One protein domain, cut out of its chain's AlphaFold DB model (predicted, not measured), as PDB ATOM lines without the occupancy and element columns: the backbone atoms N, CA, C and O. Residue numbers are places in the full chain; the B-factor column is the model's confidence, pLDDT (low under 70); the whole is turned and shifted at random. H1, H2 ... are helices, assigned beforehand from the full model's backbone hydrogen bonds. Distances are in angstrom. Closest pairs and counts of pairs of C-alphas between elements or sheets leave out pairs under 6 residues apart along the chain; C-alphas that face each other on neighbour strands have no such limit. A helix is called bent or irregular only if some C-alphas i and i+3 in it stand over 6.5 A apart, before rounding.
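AT A GLANCE: This is residues 8 to 22 and 33 to 91 of the 109 residues of an uncharacterized protein of Burkholderia pseudomallei (strain 668) (UniProt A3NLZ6). One long helix, H2, makes the length of an all-helix rod; H3 folds back beside its later half as a helical hairpin, and H1 stands slantwise near its earlier part, well away from H3. The printed part has 74 residues with three named helices, in the order H1, H2, H3, and no named strand. It is extended, with a radius of gyration of the C-alphas of 17.4 A and spans of 56 by 18 by 17 A.

IN THESE COORDINATES: H2, residues 33 to 69, is 53.1 A long, from C-alpha 33 at (192.216, 168.125, 123.676) to C-alpha 69 at (202.465, 123.727, 150.917). H3, residues 77 to 89, measures 18.4 A. H1, residues 8 to 21, measures 20.5 A and is irregular: C-alphas 17 and 20 are 7.1 A apart.

HOW THE PARTS SIT: H2 touches H3 with residues 54 to 61 alone; the closest C-alphas, of Ala 54 and Leu 87, are 6.6 A apart. They run opposite ways at a steep tilt of 36 degrees, only just past shallow. H1, with residues 11 to 14 alone, only just touches residues 40 to 43 of H2, with 3 pairs of C-alphas within 8 A, the closest those of Phe 14 and Trp 40 at 7.1 A. Those two run opposite ways at a steep tilt of 60 degrees. H1 and H3 are apart. Every O i to N i+4 pair is within hydrogen-bond range in H2 and H3, and 8 of 10 in H1.

THE WHOLE: The farthest C-alphas, of Asp 33 and Gly 71, are 56.5 A apart. Residues 23 to 32 are not printed; C-alphas 22 and 33 are 10.4 A apart across this cut. The link from H2 to H3 is short, with 7 residues. Residues 33 to 35 have pLDDT under 70.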
ATOM      1  N   LEU A   8     197.707 160.294 139.281       78.69
ATOM      2  CA  LEU A   8     198.702 161.191 138.681       78.69
ATOM      3  C   LEU A   8     199.835 160.436 137.974       78.69
ATOM      4  O   LEU A   8     200.204 160.783 136.854       78.69
ATOM      5  N   ARG A   9     200.366 159.366 138.584       81.50
ATOM      6  CA  ARG A   9     201.379 158.524 137.923       81.50
ATOM      7  C   ARG A   9     200.851 157.847 136.664       81.50
ATOM      8  O   ARG A   9     201.577 157.760 135.680       81.50
ATOM      9  N   ARG A  10     199.612 157.352 136.699       80.69
ATOM     10  CA  ARG A  10     198.987 156.709 135.539       80.69
ATOM     11  C   ARG A  10     198.795 157.704 134.392       80.69
ATOM     12  O   ARG A  10     199.126 157.359 133.264       80.69
ATOM     13  N   ARG A  11     198.364 158.939 134.692       81.38
ATOM     14  CA  ARG A  11     198.243 160.031 133.704       81.38
ATOM     15  C   ARG A  11     199.579 160.305 133.024       81.38
ATOM     16  O   ARG A  11     199.651 160.272 131.802       81.38
ATOM     17  N   ALA A  12     200.645 160.457 133.808       84.00
ATOM     18  CA  ALA A  12     201.987 160.681 133.276       84.00
ATOM     19  C   ALA A  12     202.474 159.523 132.382       84.00
ATOM     20  O   ALA A  12     203.018 159.760 131.308       84.00
ATOM     21  N   ALA A  13     202.237 158.269 132.788       81.00
ATOM     22  CA  ALA A  13     202.619 157.098 131.998       81.00
ATOM     23  C   ALA A  13     201.860 157.010 130.661       81.00
ATOM     24  O   ALA A  13     202.445 156.653 129.638       81.00
ATOM     25  N   PHE A  14     200.569 157.351 130.652       82.62
ATOM     26  CA  PHE A  14     199.801 157.455 129.413       82.62
ATOM     27  C   PHE A  14     200.332 158.565 128.514       82.62
ATOM     28  O   PHE A  14     200.507 158.330 127.325       82.62
ATOM     29  N   GLU A  15     200.596 159.752 129.060       81.75
ATOM     30  CA  GLU A  15     201.104 160.883 128.282       81.75
ATOM     31  C   GLU A  15     202.452 160.552 127.638       81.75
ATOM     32  O   GLU A  15     202.645 160.824 126.458       81.75
ATOM     33  N   GLU A  16     203.350 159.881 128.362       83.31
ATOM     34  CA  GLU A  16     204.625 159.406 127.823       83.31
ATOM     35  C   GLU A  16     204.433 158.379 126.692       83.31
ATOM     36  O   GLU A  16     205.054 158.500 125.634       83.31
ATOM     37  N   TRP A  17     203.538 157.403 126.876       81.94
ATOM     38  CA  TRP A  17     203.217 156.399 125.856       81.94
ATOM     39  C   TRP A  17     202.529 156.998 124.621       81.94
ATOM     40  O   TRP A  17     202.798 156.570 123.498       81.94
ATOM     41  N   ALA A  18     201.638 157.969 124.821       78.81
ATOM     42  CA  ALA A  18     200.825 158.584 123.778       78.81
ATOM     43  C   ALA A  18     201.582 159.669 123.001       78.81
ATOM     44  O   ALA A  18     201.222 159.948 121.859       78.81
ATOM     45  N   LYS A  19     202.640 160.247 123.587       76.31
ATOM     46  CA  LYS A  19     203.447 161.328 123.004       76.31
ATOM     47  C   LYS A  19     203.852 161.109 121.537       76.31
ATOM     48  O   LYS A  19     203.722 162.055 120.766       76.31
ATOM     49  N   PRO A  20     204.286 159.910 121.093       74.81
ATOM     50  CA  PRO A  20     204.648 159.669 119.692       74.81
ATOM     51  C   PRO A  20     203.464 159.700 118.713       74.81
ATOM     52  O   PRO A  20     203.673 159.768 117.507       74.81
ATOM     53  N   TYR A  21     202.236 159.593 119.220       73.38
ATOM     54  CA  TYR A  21     201.007 159.514 118.430       73.38
ATOM     55  C   TYR A  21     200.243 160.841 118.389       73.38
ATOM     56  O   TYR A  21     199.186 160.921 117.763       73.38
ATOM     57  N   TRP A  22     200.739 161.881 119.064       74.06
ATOM     58  CA  TRP A  22     200.134 163.204 119.011       74.06
ATOM     59  C   TRP A  22     200.457 163.890 117.685       74.06
ATOM     60  O   TRP A  22     201.606 163.941 117.255       74.06
ATOM     61  N   ASP A  33     192.548 168.266 122.246       65.44
ATOM     62  CA  ASP A  33     192.216 168.125 123.676       65.44
ATOM     63  C   ASP A  33     191.097 167.102 123.929       65.44
ATOM     64  O   ASP A  33     191.262 166.173 124.718       65.44
ATOM     65  N   ALA A  34     190.010 167.166 123.151       61.09
ATOM     66  CA  ALA A  34     188.907 166.210 123.258       61.09
ATOM     67  C   ALA A  34     189.304 164.770 122.871       61.09
ATOM     68  O   ALA A  34     188.812 163.813 123.468       61.09
ATOM     69  N   ALA A  35     190.199 164.589 121.892       65.38
ATOM     70  CA  ALA A  35     190.661 163.260 121.490       65.38
ATOM     71  C   ALA A  35     191.669 162.680 122.493       65.38
ATOM     72  O   ALA A  35     191.664 161.475 122.736       65.38
ATOM     73  N   LYS A  36     192.503 163.529 123.106       72.69
ATOM     74  CA  LYS A  36     193.424 163.151 124.184       72.69
ATOM     75  C   LYS A  36     192.670 162.711 125.429       72.69
ATOM     76  O   LYS A  36     192.995 161.663 125.978       72.69
ATOM     77  N   ASP A  37     191.655 163.465 125.840       75.94
ATOM     78  CA  ASP A  37     190.843 163.104 127.000       75.94
ATOM     79  C   ASP A  37     190.011 161.842 126.735       75.94
ATOM     80  O   ASP A  37     189.970 160.957 127.587       75.94
ATOM     81  N   ALA A  38     189.439 161.681 125.535       73.44
ATOM     82  CA  ALA A  38     188.757 160.441 125.156       73.44
ATOM     83  C   ALA A  38     189.710 159.230 125.138       73.44
ATOM     84  O   ALA A  38     189.357 158.150 125.615       73.44
ATOM     85  N   ALA A  39     190.935 159.403 124.630       80.12
ATOM     86  CA  ALA A  39     191.959 158.361 124.639       80.12
ATOM     87  C   ALA A  39     192.434 158.023 126.060       80.12
ATOM     88  O   ALA A  39     192.639 156.848 126.362       80.12
ATOM     89  N   TRP A  40     192.565 159.024 126.937       83.06
ATOM     90  CA  TRP A  40     192.867 158.817 128.352       83.06
ATOM     91  C   TRP A  40     191.767 158.011 129.041       83.06
ATOM     92  O   TRP A  40     192.079 157.013 129.681       83.06
ATOM     93  N   VAL A  41     190.494 158.390 128.876       82.94
ATOM     94  CA  VAL A  41     189.358 157.678 129.489       82.94
ATOM     95  C   VAL A  41     189.330 156.219 129.034       82.94
ATOM     96  O   VAL A  41     189.300 155.318 129.869       82.94
ATOM     97  N   ALA A  42     189.451 155.966 127.728       81.56
ATOM     98  CA  ALA A  42     189.484 154.604 127.197       81.56
ATOM     99  C   ALA A  42     190.691 153.794 127.710       81.56
ATOM    100  O   ALA A  42     190.589 152.591 127.971       81.56
ATOM    101  N   TRP A  43     191.852 154.439 127.858       85.12
ATOM    102  CA  TRP A  43     193.043 153.807 128.413       85.12
ATOM    103  C   TRP A  43     192.892 153.509 129.909       85.12
ATOM    104  O   TRP A  43     193.287 152.429 130.349       85.12
ATOM    105  N   GLU A  44     192.312 154.425 130.684       85.44
ATOM    106  CA  GLU A  44     192.097 154.282 132.125       85.44
ATOM    107  C   GLU A  44     191.106 153.155 132.421       85.44
ATOM    108  O   GLU A  44     191.429 152.254 133.196       85.44
ATOM    109  N   GLU A  45     189.960 153.136 131.735       84.38
ATOM    110  CA  GLU A  45     188.965 152.063 131.844       84.38
ATOM    111  C   GLU A  45     189.581 150.694 131.529       84.38
ATOM    112  O   GLU A  45     189.458 149.745 132.307       84.38
ATOM    113  N   ARG A  46     190.319 150.593 130.416       83.94
ATOM    114  CA  ARG A  46     191.014 149.356 130.046       83.94
ATOM    115  C   ARG A  46     192.068 148.958 131.077       83.94
ATOM    116  O   ARG A  46     192.210 147.772 131.367       83.94
ATOM    117  N   SER A  47     192.830 149.916 131.597       82.81
ATOM    118  CA  SER A  47     193.915 149.642 132.544       82.81
ATOM    119  C   SER A  47     193.379 149.118 133.870       82.81
ATOM    120  O   SER A  47     193.945 148.170 134.405       82.81
ATOM    121  N   ILE A  48     192.254 149.659 134.350       84.12
ATOM    122  CA  ILE A  48     191.567 149.155 135.546       84.12
ATOM    123  C   ILE A  48     191.151 147.692 135.347       84.12
ATOM    124  O   ILE A  48     191.474 146.851 136.180       84.12
ATOM    125  N   LEU A  49     190.528 147.356 134.211       85.12
ATOM    126  CA  LEU A  49     190.125 145.974 133.920       85.12
ATOM    127  C   LEU A  49     191.319 145.005 133.881       85.12
ATOM    128  O   LEU A  49     191.217 143.863 134.330       85.12
ATOM    129  N   VAL A  50     192.459 145.446 133.340       86.88
ATOM    130  CA  VAL A  50     193.693 144.644 133.309       86.88
ATOM    131  C   VAL A  50     194.276 144.468 134.713       86.88
ATOM    132  O   VAL A  50     194.713 143.365 135.041       86.88
ATOM    133  N   ASP A  51     194.265 145.515 135.538       87.25
ATOM    134  CA  ASP A  51     194.727 145.463 136.926       87.25
ATOM    135  C   ASP A  51     193.863 144.526 137.782       87.25
ATOM    136  O   ASP A  51     194.409 143.727 138.545       87.25
ATOM    137  N   ASP A  52     192.539 144.569 137.621       90.44
ATOM    138  CA  ASP A  52     191.606 143.682 138.326       90.44
ATOM    139  C   ASP A  52     191.812 142.218 137.916       90.44
ATOM    140  O   ASP A  52     191.839 141.317 138.758       90.44
ATOM    141  N   MET A  53     192.032 141.967 136.621       91.94
ATOM    142  CA  MET A  53     192.370 140.631 136.134       91.94
ATOM    143  C   MET A  53     193.716 140.152 136.698       91.94
ATOM    144  O   MET A  53     193.824 139.002 137.119       91.94
ATOM    145  N   ALA A  54     194.737 141.013 136.735       92.12
ATOM    146  CA  ALA A  54     196.030 140.674 137.324       92.12
ATOM    147  C   ALA A  54     195.901 140.354 138.822       92.12
ATOM    148  O   ALA A  54     196.472 139.366 139.276       92.12
ATOM    149  N   LEU A  55     195.084 141.109 139.563       92.56
ATOM    150  CA  LEU A  55     194.791 140.838 140.971       92.56
ATOM    151  C   LEU A  55     194.119 139.472 141.163       92.56
ATOM    152  O   LEU A  55     194.520 138.703 142.034       92.56
ATOM    153  N   ALA A  56     193.134 139.127 140.333       93.69
ATOM    154  CA  ALA A  56     192.505 137.808 140.392       93.69
ATOM    155  C   ALA A  56     193.525 136.679 140.145       93.69
ATOM    156  O   ALA A  56     193.517 135.661 140.839       93.69
ATOM    157  N   LEU A  57     194.446 136.872 139.197       94.50
ATOM    158  CA  LEU A  57     195.536 135.933 138.926       94.50
ATOM    159  C   LEU A  57     196.527 135.825 140.102       94.50
ATOM    160  O   LEU A  57     196.981 134.721 140.401       94.50
ATOM    161  N   GLU A  58     196.833 136.926 140.799       93.06
ATOM    162  CA  GLU A  58     197.629 136.919 142.039       93.06
ATOM    163  C   GLU A  58     196.940 136.103 143.143       93.06
ATOM    164  O   GLU A  58     197.591 135.310 143.825       93.06
ATOM    165  N   MET A  59     195.620 136.246 143.299       95.94
ATOM    166  CA  MET A  59     194.849 135.486 144.289       95.94
ATOM    167  C   MET A  59     194.857 133.984 143.983       95.94
ATOM    168  O   MET A  59     195.123 133.183 144.878       95.94
ATOM    169  N   ILE A  60     194.649 133.599 142.719       94.44
ATOM    170  CA  ILE A  60     194.722 132.196 142.274       94.44
ATOM    171  C   ILE A  60     196.126 131.623 142.513       94.44
ATOM    172  O   ILE A  60     196.276 130.489 142.970       94.44
ATOM    173  N   ALA A  61     197.167 132.408 142.217       93.12
ATOM    174  CA  ALA A  61     198.553 132.032 142.471       93.12
ATOM    175  C   ALA A  61     198.812 131.761 143.959       93.12
ATOM    176  O   ALA A  61     199.442 130.759 144.293       93.12
ATOM    177  N   ALA A  62     198.324 132.640 144.837       93.12
ATOM    178  CA  ALA A  62     198.485 132.507 146.281       93.12
ATOM    179  C   ALA A  62     197.738 131.286 146.841       93.12
ATOM    180  O   ALA A  62     198.254 130.592 147.717       93.12
ATOM    181  N   GLU A  63     196.546 130.996 146.317       94.50
ATOM    182  CA  GLU A  63     195.770 129.819 146.711       94.50
ATOM    183  C   GLU A  63     196.468 128.510 146.306       94.50
ATOM    184  O   GLU A  63     196.600 127.601 147.129       94.50
ATOM    185  N   ASP A  64     196.993 128.424 145.076       94.50
ATOM    186  CA  ASP A  64     197.776 127.262 144.631       94.50
ATOM    187  C   ASP A  64     199.059 127.082 145.457       94.50
ATOM    188  O   ASP A  64     199.399 125.956 145.817       94.50
ATOM    189  N   ASP A  65     199.754 128.169 145.812       91.50
ATOM    190  CA  ASP A  65     200.947 128.104 146.667       91.50
ATOM    191  C   ASP A  65     200.617 127.550 148.064       91.50
ATOM    192  O   ASP A  65     201.333 126.679 148.573       91.50
ATOM    193  N   ALA A  66     199.504 127.982 148.667       93.56
ATOM    194  CA  ALA A  66     199.031 127.443 149.942       93.56
ATOM    195  C   ALA A  66     198.668 125.951 149.835       93.56
ATOM    196  O   ALA A  66     199.021 125.148 150.703       93.56
ATOM    197  N   ALA A  67     198.011 125.549 148.746       92.88
ATOM    198  CA  ALA A  67     197.633 124.162 148.506       92.88
ATOM    199  C   ALA A  67     198.856 123.252 148.264       92.88
ATOM    200  O   ALA A  67     198.920 122.134 148.786       92.88
ATOM    201  N   ARG A  68     199.881 123.750 147.553       91.44
ATOM    202  CA  ARG A  68     201.178 123.070 147.378       91.44
ATOM    203  C   ARG A  68     201.905 122.865 148.696       91.44
ATOM    204  O   ARG A  68     202.443 121.782 148.914       91.44
ATOM    205  N   HIS A  69     201.896 123.865 149.576       90.19
ATOM    206  CA  HIS A  69     202.465 123.727 150.917       90.19
ATOM    207  C   HIS A  69     201.754 122.626 151.726       90.19
ATOM    208  O   HIS A  69     202.385 121.915 152.504       90.19
ATOM    209  N   ASN A  70     200.459 122.414 151.473       90.81
ATOM    210  CA  ASN A  70     199.652 121.342 152.065       90.81
ATOM    211  C   ASN A  70     199.702 120.018 151.270       90.81
ATOM    212  O   ASN A  70     198.930 119.099 151.540       90.81
ATOM    213  N   GLY A  71     200.600 119.904 150.286       91.25
ATOM    214  CA  GLY A  71     200.866 118.675 149.534       91.25
ATOM    215  C   GLY A  71     199.868 118.343 148.422       91.25
ATOM    216  O   GLY A  71     200.031 117.319 147.764       91.25
ATOM    217  N   THR A  72     198.866 119.192 148.172       93.00
ATOM    218  CA  THR A  72     197.847 118.960 147.134       93.00
ATOM    219  C   THR A  72     197.754 120.176 146.210       93.00
ATOM    220  O   THR A  72     196.945 121.064 146.455       93.00
ATOM    221  N   PRO A  73     198.586 120.260 145.157       91.25
ATOM    222  CA  PRO A  73     198.534 121.368 144.206       91.25
ATOM    223  C   PRO A  73     197.176 121.448 143.501       91.25
ATOM    224  O   PRO A  73     196.635 120.416 143.100       91.25
ATOM    225  N   LEU A  74     196.662 122.661 143.291       93.69
ATOM    226  CA  LEU A  74     195.416 122.887 142.546       93.69
ATOM    227  C   LEU A  74     195.685 123.016 141.045       93.69
ATOM    228  O   LEU A  74     194.880 122.592 140.216       93.69
ATOM    229  N   LEU A  75     196.835 123.589 140.689       93.56
ATOM    230  CA  LEU A  75     197.238 123.836 139.313       93.56
ATOM    231  C   LEU A  75     198.296 122.836 138.852       93.56
ATOM    232  O   LEU A  75     199.239 122.479 139.571       93.56
ATOM    233  N   THR A  76     198.203 122.447 137.583       93.81
ATOM    234  CA  THR A  76     199.289 121.725 136.917       93.81
ATOM    235  C   THR A  76     200.510 122.639 136.755       93.81
ATOM    236  O   THR A  76     200.394 123.866 136.690       93.81
ATOM    237  N   SER A  77     201.706 122.052 136.676       87.88
ATOM    238  CA  SER A  77     202.969 122.804 136.587       87.88
ATOM    239  C   SER A  77     203.019 123.775 135.399       87.88
ATOM    240  O   SER A  77     203.506 124.895 135.545       87.88
ATOM    241  N   GLY A  78     202.469 123.392 134.242       90.31
ATOM    242  CA  GLY A  78     202.406 124.254 133.055       90.31
ATOM    243  C   GLY A  78     201.479 125.463 133.228       90.31
ATOM    244  O   GLY A  78     201.823 126.576 132.822       90.31
ATOM    245  N   VAL A  79     200.330 125.275 133.884       93.31
ATOM    246  CA  VAL A  79     199.414 126.382 134.202       93.31
ATOM    247  C   VAL A  79     200.073 127.339 135.192       93.31
ATOM    248  O   VAL A  79     200.040 128.548 134.970       93.31
ATOM    249  N   ARG A  80     200.768 126.818 136.212       92.69
ATOM    250  CA  ARG A  80     201.520 127.642 137.170       92.69
ATOM    251  C   ARG A  80     202.620 128.469 136.496       92.69
ATOM    252  O   ARG A  80     202.724 129.661 136.768       92.69
ATOM    253  N   MET A  81     203.384 127.875 135.576       91.56
ATOM    254  CA  MET A  81     204.392 128.606 134.793       91.56
ATOM    255  C   MET A  81     203.782 129.741 133.965       91.56
ATOM    256  O   MET A  81     204.345 130.831 133.892       91.56
ATOM    257  N   THR A  82     202.633 129.490 133.336       93.88
ATOM    258  CA  THR A  82     201.964 130.485 132.484       93.88
ATOM    259  C   THR A  82     201.394 131.630 133.322       93.88
ATOM    260  O   THR A  82     201.525 132.796 132.949       93.88
ATOM    261  N   LEU A  83     200.822 131.301 134.483       94.19
ATOM    262  CA  LEU A  83     200.339 132.262 135.471       94.19
ATOM    263  C   LEU A  83     201.472 133.165 135.970       94.19
ATOM    264  O   LEU A  83     201.343 134.386 135.963       94.19
ATOM    265  N   ASP A  84     202.610 132.572 136.325       92.56
ATOM    266  CA  ASP A  84     203.792 133.316 136.758       92.56
ATOM    267  C   ASP A  84     204.314 134.250 135.671       92.56
ATOM    268  O   ASP A  84     204.600 135.412 135.949       92.56
ATOM    269  N   ALA A  85     204.384 133.784 134.423       92.50
ATOM    270  CA  ALA A  85     204.798 134.615 133.299       92.50
ATOM    271  C   ALA A  85     203.855 135.812 133.081       92.50
ATOM    272  O   ALA A  85     204.324 136.920 132.808       92.50
ATOM    273  N   ALA A  86     202.540 135.613 133.224       92.38
ATOM    274  CA  ALA A  86     201.555 136.685 133.119       92.38
ATOM    275  C   ALA A  86     201.737 137.732 134.229       92.38
ATOM    276  O   ALA A  86     201.791 138.927 133.938       92.38
ATOM    277  N   LEU A  87     201.911 137.291 135.479       91.88
ATOM    278  CA  LEU A  87     202.122 138.176 136.629       91.88
ATOM    279  C   LEU A  87     203.466 138.917 136.567       91.88
ATOM    280  O   LEU A  87     203.525 140.102 136.894       91.88
ATOM    281  N   ILE A  88     204.530 138.266 136.084       92.06
ATOM    282  CA  ILE A  88     205.830 138.910 135.834       92.06
ATOM    283  C   ILE A  88     205.685 139.988 134.757       92.06
ATOM    284  O   ILE A  88     206.154 141.109 134.937       92.06
ATOM    285  N   LYS A  89     204.992 139.689 133.650       88.25
ATOM    286  CA  LYS A  89     204.755 140.665 132.577       88.25
ATOM    287  C   LYS A  89     203.890 141.842 133.040       88.25
ATOM    288  O   LYS A  89     204.086 142.955 132.562       88.25
ATOM    289  N   ALA A  90     202.970 141.606 133.973       86.81
ATOM    290  CA  ALA A  90     202.176 142.645 134.622       86.81
ATOM    291  C   ALA A  90     202.963 143.448 135.682       86.81
ATOM    292  O   ALA A  90     202.420 144.387 136.255       86.81
ATOM    293  N   GLY A  91     204.220 143.087 135.972       86.00
ATOM    294  CA  GLY A  91     205.032 143.737 137.006       86.00
ATOM    295  C   GLY A  91     204.548 143.466 138.435       86.00
ATOM    296  O   GLY A  91     204.877 144.221 139.346       86.00
TER     297      GLY A  91